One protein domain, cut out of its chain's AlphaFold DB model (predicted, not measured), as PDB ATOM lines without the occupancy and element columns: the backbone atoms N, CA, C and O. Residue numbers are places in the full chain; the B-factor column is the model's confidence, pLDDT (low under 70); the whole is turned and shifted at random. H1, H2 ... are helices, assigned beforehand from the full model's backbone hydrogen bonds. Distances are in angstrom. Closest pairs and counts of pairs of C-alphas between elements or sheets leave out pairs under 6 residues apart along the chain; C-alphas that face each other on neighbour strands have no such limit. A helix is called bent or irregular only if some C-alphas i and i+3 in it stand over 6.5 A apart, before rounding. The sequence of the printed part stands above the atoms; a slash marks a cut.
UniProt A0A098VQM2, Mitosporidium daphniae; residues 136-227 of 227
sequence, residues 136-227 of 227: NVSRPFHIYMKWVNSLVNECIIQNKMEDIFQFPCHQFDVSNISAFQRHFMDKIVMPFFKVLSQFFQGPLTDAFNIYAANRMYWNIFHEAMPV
ATOM      1  N   ASN A 136     -33.984  16.636  33.877       89.56
ATOM      2  CA  ASN A 136     -33.067  17.777  33.986       89.56
ATOM      3  C   ASN A 136     -32.324  17.821  35.326       89.56
ATOM      4  O   ASN A 136     -31.133  18.132  35.373       89.56
ATOM      5  N   VAL A 137     -32.992  17.407  36.401       92.94
ATOM      6  CA  VAL A 137     -32.430  17.325  37.756       92.94
ATOM      7  C   VAL A 137     -31.329  16.266  37.916       92.94
ATOM      8  O   VAL A 137     -30.569  16.313  38.879       92.94
ATOM      9  N   SER A 138     -31.206  15.338  36.966       94.38
ATOM     10  CA  SER A 138     -30.174  14.293  36.902       94.38
ATOM     11  C   SER A 138     -29.055  14.615  35.903       94.38
ATOM     12  O   SER A 138     -28.249  13.744  35.575       94.38
ATOM     13  N   ARG A 139     -28.991  15.845  35.381       92.75
ATOM     14  CA  ARG A 139     -27.902  16.301  34.502       92.75
ATOM     15  C   ARG A 139     -26.727  16.840  35.326       92.75
ATOM     16  O   ARG A 139     -26.944  17.307  36.446       92.75
ATOM     17  N   PRO A 140     -25.489  16.831  34.785       96.62
ATOM     18  CA  PRO A 140     -24.356  17.502  35.417       96.62
ATOM     19  C   PRO A 140     -24.723  18.923  35.854       96.62
ATOM     20  O   PRO A 140     -25.390  19.635  35.103       96.62
ATOM     21  N   PHE A 141     -24.270  19.337  37.040       96.50
ATOM     22  CA  PHE A 141     -24.739  20.554  37.714       96.50
ATOM     23  C   PHE A 141     -24.766  21.800  36.811       96.50
ATOM     24  O   PHE A 141     -25.762  22.510  36.755       96.50
ATOM     25  N   HIS A 142     -23.714  22.027  36.018       96.44
ATOM     26  CA  HIS A 142     -23.633  23.171  35.102       96.44
ATOM     27  C   HIS A 142     -24.691  23.164  33.977       96.44
ATOM     28  O   HIS A 142     -25.053  24.225  33.476       96.44
ATOM     29  N   ILE A 143     -25.185  21.992  33.564       95.19
ATOM     30  CA  ILE A 143     -26.297  21.850  32.608       95.19
ATOM     31  C   ILE A 143     -27.619  22.018  33.345       95.19
ATOM     32  O   ILE A 143     -28.484  22.758  32.887       95.19
ATOM     33  N   TYR A 144     -27.764  21.362  34.497       94.25
ATOM     34  CA  TYR A 144     -28.958  21.470  35.326       94.25
ATOM     35  C   TYR A 144     -29.272  22.931  35.684       94.25
ATOM     36  O   TYR A 144     -30.395  23.380  35.483       94.25
ATOM     37  N   MET A 145     -28.272  23.718  36.091       94.25
ATOM     38  CA  MET A 145     -28.468  25.135  36.411       94.25
ATOM     39  C   MET A 145     -28.903  25.983  35.208       94.25
ATOM     40  O   MET A 145     -29.642  26.946  35.391       94.25
ATOM     41  N   LYS A 146     -28.513  25.625  33.975       92.75
ATOM     42  CA  LYS A 146     -29.041  26.294  32.773       92.75
ATOM     43  C   LYS A 146     -30.542  26.055  32.630       92.75
ATOM     44  O   LYS A 146     -31.270  27.011  32.400       92.75
ATOM     45  N   TRP A 147     -30.997  24.818  32.837       88.25
ATOM     46  CA  TRP A 147     -32.424  24.485  32.834       88.25
ATOM     47  C   TRP A 147     -33.197  25.207  33.935       88.25
ATOM     48  O   TRP A 147     -34.260  25.754  33.666       88.25
ATOM     49  N   VAL A 148     -32.648  25.259  35.154       87.31
ATOM     50  CA  VAL A 148     -33.266  26.005  36.263       87.31
ATOM     51  C   VAL A 148     -33.424  27.479  35.898       87.31
ATOM     52  O   VAL A 148     -34.501  28.034  36.084       87.31
ATOM     53  N   ASN A 149     -32.389  28.105  35.332       87.44
ATOM     54  CA  ASN A 149     -32.452  29.510  34.929       87.44
ATOM     55  C   ASN A 149     -33.468  29.753  33.804       87.44
ATOM     56  O   ASN A 149     -34.192  30.745  33.860       87.44
ATOM     57  N   SER A 150     -33.553  28.865  32.807       84.06
ATOM     58  CA  SER A 150     -34.575  28.956  31.755       84.06
ATOM     59  C   SER A 150     -35.987  28.880  32.336       84.06
ATOM     60  O   SER A 150     -36.790  29.770  32.079       84.06
ATOM     61  N   LEU A 151     -36.245  27.902  33.209       81.50
ATOM     62  CA  LEU A 151     -37.545  27.733  33.858       81.50
ATOM     63  C   LEU A 151     -37.921  28.949  34.715       81.50
ATOM     64  O   LEU A 151     -39.054  29.414  34.683       81.50
ATOM     65  N   VAL A 152     -36.966  29.505  35.465       82.56
ATOM     66  CA  VAL A 152     -37.201  30.727  36.251       82.56
ATOM     67  C   VAL A 152     -37.550  31.902  35.338       82.56
ATOM     68  O   VAL A 152     -38.481  32.643  35.642       82.56
ATOM     69  N   ASN A 153     -36.855  32.065  34.211       80.88
ATOM     70  CA  ASN A 153     -37.170  33.120  33.247       80.88
ATOM     71  C   ASN A 153     -38.577  32.958  32.655       80.88
ATOM     72  O   ASN A 153     -39.300  33.948  32.544       80.88
ATOM     73  N   GLU A 154     -38.980  31.733  32.321       77.06
ATOM     74  CA  GLU A 154     -40.341  31.428  31.869       77.06
ATOM     75  C   GLU A 154     -41.372  31.787  32.939       77.06
ATOM     76  O   GLU A 154     -42.312  32.519  32.644       77.06
ATOM     77  N   CYS A 155     -41.151  31.397  34.199       78.75
ATOM     78  CA  CYS A 155     -42.024  31.772  35.314       78.75
ATOM     79  C   CYS A 155     -42.121  33.297  35.504       78.75
ATOM     80  O   CYS A 155     -43.201  33.817  35.771       78.75
ATOM     81  N   ILE A 156     -41.023  34.043  35.333       82.19
ATOM     82  CA  ILE A 156     -41.038  35.517  35.405       82.19
ATOM     83  C   ILE A 156     -41.896  36.107  34.284       82.19
ATOM     84  O   ILE A 156     -42.669  37.038  34.520       82.19
ATOM     85  N   ILE A 157     -41.739  35.607  33.056       79.88
ATOM     86  CA  ILE A 157     -42.546  36.053  31.915       79.88
ATOM     87  C   ILE A 157     -44.015  35.721  32.170       79.88
ATOM     88  O   ILE A 157     -44.876  36.572  31.953       79.88
ATOM     89  N   GLN A 158     -44.285  34.529  32.693       73.88
ATOM     90  CA  GLN A 158     -45.621  34.077  33.025       73.88
ATOM     91  C   GLN A 158     -46.302  34.988  34.051       73.88
ATOM     92  O   GLN A 158     -47.387  35.496  33.774       73.88
ATOM     93  N   ASN A 159     -45.644  35.267  35.180       81.06
ATOM     94  CA  ASN A 159     -46.166  36.165  36.213       81.06
ATOM     95  C   ASN A 159     -46.510  37.547  35.624       81.06
ATOM     96  O   ASN A 159     -47.574  38.093  35.892       81.06
ATOM     97  N   LYS A 160     -45.651  38.093  34.746       83.31
ATOM     98  CA  LYS A 160     -45.924  39.371  34.064       83.31
ATOM     99  C   LYS A 160     -47.154  39.299  33.161       83.31
ATOM    100  O   LYS A 160     -47.908  40.264  33.088       83.31
ATOM    101  N   MET A 161     -47.343  38.193  32.443       77.31
ATOM    102  CA  MET A 161     -48.521  38.003  31.594       77.31
ATOM    103  C   MET A 161     -49.792  37.888  32.440       77.31
ATOM    104  O   MET A 161     -50.789  38.524  32.111       77.31
ATOM    105  N   GLU A 162     -49.747  37.138  33.543       76.75
ATOM    106  CA  GLU A 162     -50.847  37.044  34.512       76.75
ATOM    107  C   GLU A 162     -51.254  38.426  35.032       76.75
ATOM    108  O   GLU A 162     -52.442  38.753  35.017       76.75
ATOM    109  N   ASP A 163     -50.274  39.264  35.377       83.19
ATOM    110  CA  ASP A 163     -50.507  40.638  35.823       83.19
ATOM    111  C   ASP A 163     -51.105  41.519  34.707       83.19
ATOM    112  O   ASP A 163     -52.056  42.263  34.940       83.19
ATOM    113  N   ILE A 164     -50.596  41.438  33.471       83.00
ATOM    114  CA  ILE A 164     -51.100  42.238  32.336       83.00
ATOM    115  C   ILE A 164     -52.546  41.865  31.989       83.00
ATOM    116  O   ILE A 164     -53.377  42.746  31.759       83.00
ATOM    117  N   PHE A 165     -52.850  40.568  31.940       78.56
ATOM    118  CA  PHE A 165     -54.165  40.059  31.541       78.56
ATOM    119  C   PHE A 165     -55.142  39.897  32.711       78.56
ATOM    120  O   PHE A 165     -56.301  39.546  32.480       78.56
ATOM    121  N   GLN A 166     -54.704  40.195  33.940       80.62
ATOM    122  CA  GLN A 166     -55.500  40.090  35.166       80.62
ATOM    123  C   GLN A 166     -56.092  38.681  35.353       80.62
ATOM    124  O   GLN A 166     -57.260  38.516  35.717       80.62
ATOM    125  N   PHE A 167     -55.293  37.650  35.064       74.50
ATOM    126  CA  PHE A 167     -55.682  36.261  35.309       74.50
ATOM    127  C   PHE A 167     -55.633  35.940  36.813       74.50
ATOM    128  O   PHE A 167     -54.855  36.556  37.544       74.50
ATOM    129  N   PRO A 168     -56.463  34.999  37.315       67.25
ATOM    130  CA  PRO A 168     -56.404  34.569  38.709       67.25
ATOM    131  C   PRO A 168     -55.014  33.992  39.013       67.25
ATOM    132  O   PRO A 168     -54.634  32.928  38.526       67.25
ATOM    133  N   CYS A 169     -54.265  34.772  39.785       58.66
ATOM    134  CA  CYS A 169     -52.815  34.725  39.852       58.66
ATOM    135  C   CYS A 169     -52.307  33.479  40.587       58.66
ATOM    136  O   CYS A 169     -52.679  33.242  41.739       58.66
ATOM    137  N   HIS A 170     -51.420  32.721  39.944       63.25
ATOM    138  CA  HIS A 170     -50.584  31.713  40.595       63.25
ATOM    139  C   HIS A 170     -49.135  32.180  40.476       63.25
ATOM    140  O   HIS A 170     -48.329  31.555  39.790       63.25
ATOM    141  N   GLN A 171     -48.808  33.301  41.133       66.25
ATOM    142  CA  GLN A 171     -47.462  33.864  41.051       66.25
ATOM    143  C   GLN A 171     -46.445  32.835  41.527       66.25
ATOM    144  O   GLN A 171     -46.430  32.430  42.692       66.25
ATOM    145  N   PHE A 172     -45.566  32.431  40.617       71.38
ATOM    146  CA  PHE A 172     -44.393  31.668  40.992       71.38
ATOM    147  C   PHE A 172     -43.502  32.549  41.861       71.38
ATOM    148  O   PHE A 172     -43.050  33.608  41.418       71.38
ATOM    149  N   ASP A 173     -43.227  32.101  43.084       80.88
ATOM    150  CA  ASP A 173     -42.278  32.768  43.967       80.88
ATOM    151  C   ASP A 173     -40.843  32.500  43.498       80.88
ATOM    152  O   ASP A 173     -40.162  31.559  43.918       80.88
ATOM    153  N   VAL A 174     -40.380  33.359  42.596       79.31
ATOM    154  CA  VAL A 174     -39.015  33.329  42.058       79.31
ATOM    155  C   VAL A 174     -37.961  33.744  43.088       79.31
ATOM    156  O   VAL A 174     -36.773  33.589  42.820       79.31
ATOM    157  N   SER A 175     -38.357  34.248  44.264       81.31
ATOM    158  CA  SER A 175     -37.416  34.516  45.358       81.31
ATOM    159  C   SER A 175     -37.015  33.230  46.090       81.31
ATOM    160  O   SER A 175     -35.904  33.136  46.612       81.31
ATOM    161  N   ASN A 176     -37.859  32.193  46.039       86.38
ATOM    162  CA  ASN A 176     -37.645  30.922  46.726       86.38
ATOM    163  C   ASN A 176     -37.471  29.734  45.764       86.38
ATOM    164  O   ASN A 176     -38.075  28.665  45.907       86.38
ATOM    165  N   ILE A 177     -36.574  29.901  44.786       87.75
ATOM    166  CA  ILE A 177     -36.231  28.860  43.797       87.75
ATOM    167  C   ILE A 177     -35.794  27.561  44.485       87.75
ATOM    168  O   ILE A 177     -36.106  26.472  44.005       87.75
ATOM    169  N   SER A 178     -35.119  27.655  45.636       90.25
ATOM    170  CA  SER A 178     -34.701  26.471  46.385       90.25
ATOM    171  C   SER A 178     -35.889  25.637  46.865       90.25
ATOM    172  O   SER A 178     -35.912  24.428  46.632       90.25
ATOM    173  N   ALA A 179     -36.907  26.239  47.492       88.75
ATOM    174  CA  ALA A 179     -38.096  25.492  47.900       88.75
ATOM    175  C   ALA A 179     -38.785  24.828  46.700       88.75
ATOM    176  O   ALA A 179     -39.142  23.651  46.783       88.75
ATOM    177  N   PHE A 180     -38.891  25.541  45.576       86.44
ATOM    178  CA  PHE A 180     -39.472  25.008  44.347       86.44
ATOM    179  C   PHE A 180     -38.693  23.797  43.805       86.44
ATOM    180  O   PHE A 180     -39.277  22.735  43.580       86.44
ATOM    181  N   GLN A 181     -37.369  23.908  43.661       91.19
ATOM    182  CA  GLN A 181     -36.534  22.811  43.158       91.19
ATOM    183  C   GLN A 181     -36.554  21.608  44.104       91.19
ATOM    184  O   GLN A 181     -36.725  20.478  43.651       91.19
ATOM    185  N   ARG A 182     -36.470  21.826  45.423       93.75
ATOM    186  CA  ARG A 182     -36.592  20.741  46.410       93.75
ATOM    187  C   ARG A 182     -37.949  20.051  46.322       93.75
ATOM    188  O   ARG A 182     -37.994  18.824  46.305       93.75
ATOM    189  N   HIS A 183     -39.038  20.815  46.221       91.06
ATOM    190  CA  HIS A 183     -40.378  20.259  46.067       91.06
ATOM    191  C   HIS A 183     -40.484  19.412  44.795       91.06
ATOM    192  O   HIS A 183     -40.917  18.264  44.866       91.06
ATOM    193  N   PHE A 184     -40.050  19.941  43.649       90.44
ATOM    194  CA  PHE A 184     -40.079  19.218  42.378       90.44
ATOM    195  C   PHE A 184     -39.270  17.916  42.453       90.44
ATOM    196  O   PHE A 184     -39.771  16.838  42.132       90.44
ATOM    197  N   MET A 185     -38.041  17.990  42.962       95.62
ATOM    198  CA  MET A 185     -37.178  16.827  43.132       95.62
ATOM    199  C   MET A 185     -37.820  15.778  44.059       95.62
ATOM    200  O   MET A 185     -37.952  14.616  43.677       95.62
ATOM    201  N   ASP A 186     -38.309  16.181  45.231       95.38
ATOM    202  CA  ASP A 186     -38.809  15.255  46.254       95.38
ATOM    203  C   ASP A 186     -40.201  14.687  45.944       95.38
ATOM    204  O   ASP A 186     -40.506  13.552  46.325       95.38
ATOM    205  N   LYS A 187     -41.070  15.470  45.296       92.31
ATOM    206  CA  LYS A 187     -42.478  15.109  45.068       92.31
ATOM    207  C   LYS A 187     -42.755  14.586  43.668       92.31
ATOM    208  O   LYS A 187     -43.679  13.790  43.529       92.31
ATOM    209  N   ILE A 188     -41.974  14.990  42.667       91.69
ATOM    210  CA  ILE A 188     -42.185  14.596  41.268       91.69
ATOM    211  C   ILE A 188     -41.132  13.575  40.830       91.69
ATOM    212  O   ILE A 188     -41.476  12.504  40.335       91.69
ATOM    213  N   VAL A 189     -39.841  13.844  41.042       93.81
ATOM    214  CA  VAL A 189     -38.778  12.991  40.471       93.81
ATOM    215  C   VAL A 189     -38.436  11.796  41.370       93.81
ATOM    216  O   VAL A 189     -38.288  10.671  40.889       93.81
ATOM    217  N   MET A 190     -38.340  11.987  42.686       94.56
ATOM    218  CA  MET A 190     -37.997  10.915  43.630       94.56
ATOM    219  C   MET A 190     -38.956   9.707  43.576       94.56
ATOM    220  O   MET A 190     -38.469   8.572  43.611       94.56
ATOM    221  N   PRO A 191     -40.294   9.868  43.465       92.50
ATOM    222  CA  PRO A 191     -41.194   8.726  43.294       92.50
ATOM    223  C   PRO A 191     -40.864   7.869  42.066       92.50
ATOM    224  O   PRO A 191     -40.931   6.645  42.152       92.50
ATOM    225  N   PHE A 192     -40.433   8.488  40.960       90.44
ATOM    226  CA  PHE A 192     -39.976   7.767  39.771       90.44
ATOM    227  C   PHE A 192     -38.757   6.899  40.068       90.44
ATOM    228  O   PHE A 192     -38.768   5.709  39.755       90.44
ATOM    229  N   PHE A 193     -37.735   7.459  40.721       90.88
ATOM    230  CA  PHE A 193     -36.552   6.690  41.108       90.88
ATOM    231  C   PHE A 193     -36.895   5.522  42.029       90.88
ATOM    232  O   PHE A 193     -36.352   4.439  41.841       90.88
ATOM    233  N   LYS A 194     -37.812   5.705  42.988       89.69
ATOM    234  CA  LYS A 194     -38.238   4.633  43.904       89.69
ATOM    235  C   LYS A 194     -38.921   3.480  43.183       89.69
ATOM    236  O   LYS A 194     -38.646   2.329  43.503       89.69
ATOM    237  N   VAL A 195     -39.809   3.780  42.237       89.25
ATOM    238  CA  VAL A 195     -40.473   2.736  41.452       89.25
ATOM    239  C   VAL A 195     -39.458   2.074  40.530       89.25
ATOM    240  O   VAL A 195     -39.350   0.858  40.523       89.25
ATOM    241  N   LEU A 196     -38.662   2.845  39.792       85.56
ATOM    242  CA  LEU A 196     -37.753   2.284  38.797       85.56
ATOM    243  C   LEU A 196     -36.576   1.511  39.400       85.56
ATOM    244  O   LEU A 196     -36.175   0.511  38.812       85.56
ATOM    245  N   SER A 197     -36.044   1.909  40.558       85.12
ATOM    246  CA  SER A 197     -34.919   1.213  41.201       85.12
ATOM    247  C   SER A 197     -35.272  -0.197  41.672       85.12
ATOM    248  O   SER A 197     -34.394  -1.054  41.743       85.12
ATOM    249  N   GLN A 198     -36.556  -0.468  41.928       79.06
ATOM    250  CA  GLN A 198     -37.042  -1.812  42.245       79.06
ATOM    251  C   GLN A 198     -36.939  -2.767  41.046       79.06
ATOM    252  O   GLN A 198     -36.834  -3.976  41.248       79.06
ATOM    253  N   PHE A 199     -36.935  -2.245  39.813       76.00
ATOM    254  CA  PHE A 199     -37.027  -3.053  38.587       76.00
ATOM    255  C   PHE A 199     -35.807  -2.946  37.666       76.00
ATOM    256  O   PHE A 199     -35.437  -3.930  37.029       76.00
ATOM    257  N   PHE A 200     -35.160  -1.782  37.597       75.94
ATOM    258  CA  PHE A 200     -33.986  -1.517  36.767       75.94
ATOM    259  C   PHE A 200     -32.753  -1.329  37.659       75.94
ATOM    260  O   PHE A 200     -32.327  -0.207  37.941       75.94
ATOM    261  N   GLN A 201     -32.180  -2.441  38.120       72.00
ATOM    262  CA  GLN A 201     -30.958  -2.425  38.929       72.00
ATOM    263  C   GLN A 201     -29.748  -2.055  38.063       72.00
ATOM    264  O   GLN A 201     -29.426  -2.786  37.131       72.00
ATOM    265  N   GLY A 202     -29.069  -0.943  38.374       77.75
ATOM    266  CA  GLY A 202     -27.803  -0.543  37.740       77.75
ATOM    267  C   GLY A 202     -27.895   0.663  36.793       77.75
ATOM    268  O   GLY A 202     -27.260   1.675  37.083       77.75
ATOM    269  N   PRO A 203     -28.685   0.630  35.699       76.75
ATOM    270  CA  PRO A 203     -28.692   1.690  34.683       76.75
ATOM    271  C   PRO A 203     -29.052   3.092  35.186       76.75
ATOM    272  O   PRO A 203     -28.731   4.080  34.532       76.75
ATOM    273  N   LEU A 204     -29.745   3.191  36.324       84.94
ATOM    274  CA  LEU A 204     -30.195   4.463  36.894       84.94
ATOM    275  C   LEU A 204     -29.285   4.990  38.006       84.94
ATOM    276  O   LEU A 204     -29.524   6.092  38.495       84.94
ATOM    277  N   THR A 205     -28.256   4.236  38.402       88.94
ATOM    278  CA  THR A 205     -27.390   4.584  39.537       88.94
ATOM    279  C   THR A 205     -26.688   5.921  39.318       88.94
ATOM    280  O   THR A 205     -26.757   6.792  40.180       88.94
ATOM    281  N   ASP A 206     -26.091   6.134  38.146       90.75
ATOM    282  CA  ASP A 206     -25.380   7.384  37.850       90.75
ATOM    283  C   ASP A 206     -26.334   8.584  37.815       90.75
ATOM    284  O   ASP A 206     -26.062   9.625  38.416       90.75
ATOM    285  N   ALA A 207     -27.501   8.420  37.182       91.56
ATOM    286  CA  ALA A 207     -28.535   9.454  37.133       91.56
ATOM    287  C   ALA A 207     -29.066   9.807  38.534       91.56
ATOM    288  O   ALA A 207     -29.332  10.978  38.818       91.56
ATOM    289  N   PHE A 208     -29.202   8.810  39.415       94.25
ATOM    290  CA  PHE A 208     -29.606   9.008  40.804       94.25
ATOM    291  C   PHE A 208     -28.514   9.699  41.628       94.25
ATOM    292  O   PHE A 208     -28.818  10.609  42.393       94.25
ATOM    293  N   ASN A 209     -27.247   9.326  41.446       95.06
ATOM    294  CA  ASN A 209     -26.123   9.953  42.144       95.06
ATOM    295  C   ASN A 209     -26.001  11.441  41.788       95.06
ATOM    296  O   ASN A 209     -25.846  12.281  42.674       95.06
ATOM    297  N   ILE A 210     -26.138  11.785  40.502       96.31
ATOM    298  CA  ILE A 210     -26.144  13.183  40.052       96.31
ATOM    299  C   ILE A 210     -27.357  13.928  40.619       96.31
ATOM    300  O   ILE A 210     -27.210  15.031  41.145       96.31
ATOM    301  N   TYR A 211     -28.544  13.314  40.570       96.62
ATOM    302  CA  TYR A 211     -29.747  13.860  41.200       96.62
ATOM    303  C   TYR A 211     -29.527  14.151  42.689       96.62
ATOM    304  O   TYR A 211     -29.860  15.236  43.158       96.62
ATOM    305  N   ALA A 212     -28.934  13.214  43.434       96.75
ATOM    306  CA  ALA A 212     -28.684  13.360  44.862       96.75
ATOM    307  C   ALA A 212     -27.696  14.502  45.149       96.75
ATOM    308  O   ALA A 212     -27.937  15.302  46.053       96.75
ATOM    309  N   ALA A 213     -26.638  14.636  44.345       97.44
ATOM    310  CA  ALA A 213     -25.689  15.744  44.449       97.44
ATOM    311  C   ALA A 213     -26.362  17.104  44.183       97.44
ATOM    312  O   ALA A 213     -26.239  18.030  44.987       97.44
ATOM    313  N   ASN A 214     -27.150  17.210  43.108       97.44
ATOM    314  CA  ASN A 214     -27.925  18.415  42.799       97.44
ATOM    315  C   ASN A 214     -28.956  18.723  43.903       97.44
ATOM    316  O   ASN A 214     -29.183  19.881  44.250       97.44
ATOM    317  N   ARG A 215     -29.561  17.694  44.509       96.88
ATOM    318  CA  ARG A 215     -30.532  17.849  45.602       96.88
ATOM    319  C   ARG A 215     -29.873  18.387  46.865       96.88
ATOM    320  O   ARG A 215     -30.481  19.195  47.570       96.88
ATOM    321  N   MET A 216     -28.657  17.921  47.150       95.81
ATOM    322  CA  MET A 216     -27.847  18.352  48.285       95.81
ATOM    323  C   MET A 216     -27.441  19.821  48.151       95.81
ATOM    324  O   MET A 216     -27.544  20.556  49.129       95.81
ATOM    325  N   TYR A 217     -27.082  20.267  46.942       95.25
ATOM    326  CA  TYR A 217     -26.833  21.684  46.667       95.25
ATOM    327  C   TYR A 217     -28.002  22.567  47.128       95.25
ATOM    328  O   TYR A 217     -27.787  23.534  47.853       95.25
ATOM    329  N   TRP A 218     -29.247  22.204  46.798       94.25
ATOM    330  CA  TRP A 218     -30.414  22.993  47.209       94.25
ATOM    331  C   TRP A 218     -30.690  22.973  48.715       94.25
ATOM    332  O   TRP A 218     -31.237  23.945  49.232       94.25
ATOM    333  N   ASN A 219     -30.304  21.910  49.432       90.19
ATOM    334  CA  ASN A 219     -30.344  21.924  50.899       90.19
ATOM    335  C   ASN A 219     -29.349  22.942  51.459       90.19
ATOM    336  O   ASN A 219     -29.756  23.814  52.217       90.19
ATOM    337  N   ILE A 220     -28.088  22.886  51.019       90.50
ATOM    338  CA  ILE A 220     -27.045  23.814  51.478       90.50
ATOM    339  C   ILE A 220     -27.419  25.260  51.129       90.50
ATOM    340  O   ILE A 220     -27.309  26.148  51.967       90.50
ATOM    341  N   PHE A 221     -27.903  25.501  49.909       87.50
ATOM    342  CA  PHE A 221     -28.334  26.829  49.471       87.50
ATOM    343  C   PHE A 221     -29.465  27.381  50.351       87.50
ATOM    344  O   PHE A 221     -29.442  28.552  50.713       87.50
ATOM    345  N   HIS A 222     -30.439  26.541  50.714       85.50
ATOM    346  CA  HIS A 222     -31.536  26.935  51.600       85.50
ATOM    347  C   HIS A 222     -31.062  27.240  53.025       85.50
ATOM    348  O   HIS A 222     -31.529  28.197  53.628       85.50
ATOM    349  N   GLU A 223     -30.139  26.439  53.557       81.88
ATOM    350  CA  GLU A 223     -29.561  26.647  54.890       81.88
ATOM    351  C   GLU A 223     -28.695  27.914  54.952       81.88
ATOM    352  O   GLU A 223     -28.707  28.618  55.958       81.88
ATOM    353  N   ALA A 224     -27.968  28.227  53.874       78.12
ATOM    354  CA  ALA A 224     -27.127  29.420  53.777       78.12
ATOM    355  C   ALA A 224     -27.927  30.716  53.552       78.12
ATOM    356  O   ALA A 224     -27.454  31.796  53.902       78.12
ATOM    357  N   MET A 225     -29.120  30.620  52.957       72.31
ATOM    358  CA  MET A 225     -30.022  31.744  52.698       72.31
ATOM    359  C   MET A 225     -31.462  31.357  53.065       72.31
ATOM    360  O   MET A 225     -32.265  31.062  52.172       72.31
ATOM    361  N   PRO A 226     -31.801  31.329  54.368       64.62
ATOM    362  CA  PRO A 226     -33.181  31.162  54.797       64.62
ATOM    363  C   PRO A 226     -33.954  32.426  54.403       64.62
ATOM    364  O   PRO A 226     -33.752  33.488  54.990       64.62
ATOM    365  N   VAL A 227     -34.766  32.308  53.349       57.72
ATOM    366  CA  VAL A 227     -35.754  33.322  52.947       57.72
ATOM    367  C   VAL A 227     -36.884  33.351  53.966       57.72
ATOM    368  O   VAL A 227     -37.360  32.245  54.320       57.72
TER     369      VAL A 227
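What this domain is: This is residues 136 to 227 of the 227 residues of a protein of Mitosporidium daphniae (UniProt A0A098VQM2). Two helices, H2 and H3, lie side by side as a helical hairpin, and a third, H1, crosses one side of it at a steep tilt and with few contacts, touching H2 with residues 152 to 156 alone and coming close to H3 without clearly touching it. H1 begins beside the middle of H3, passes the start of H2 and runs on beyond the hairpin, and residues 166 to 173 fold back from its far end to H2. The printed part has 92 residues with three named helices in the order H1, H2, H3 and no named strand; the class is all helix. The whole is loose, with a radius of gyration of the C-alphas of 15.5 A, and elongated, spanning 49 by 29 by 20 A.

How they stand to each other: H1, residues 141 to 165, touches H2, residues 174 to 197, with residues 152 to 156 alone, and H2 touches H1 with residues 174 to 177 alone. Their closest C-alphas, those of Val 152 and Val 174, are 6.6 A apart. The two run opposite ways at a steep tilt of 58 degrees. H1 and H3, residues 205 to 224, are close but not clearly touching; their closest C-alphas, those of Phe 141 and Asn 214, are 6.4 A apart. They run the same way at a steep tilt of 60 degrees. H2 and H3 touch and form a helical hairpin, opposite ways at a shallow tilt of 27 degrees. Their closest C-alphas, those of Ser 178 and Trp 218, are 5.6 A apart. H2 is irregular, with C-alphas 175 and 178 8.6 A apart, and has a kink of 34 degrees near residue 181; its line is a rough one. In H3 every O i to N i+4 pair is within hydrogen-bond range; in H1 20 of 21 are, and in H2 15 of 20.

Where its parts are: H1 has 25 residues, begins at C-alpha 141 at (-24.739, 20.554, 37.714) and measures 35.8 A from first to last C-alpha. H2 has 24 residues and measures 32.4 A; its C-alpha 174 is at (-39.015, 33.329, 42.058). H3 has 20 residues, measures 28.6 A and ends at C-alpha 224 at (-27.127, 29.420, 53.777).

The domain as a whole: The two C-alphas farthest apart are those of Ile 164 and Gln 201, 49.4 A. The links from H1 to H2, 8 residues, and from H2 to H3, 7 residues, are short but not tight. Residues 198 to 203 stand free. The printed part has no cut and ends at residue 227, the chain's last. The mean pLDDT of the printed part is 85.6; residues 168 to 171 and 226 to 227 are under 70.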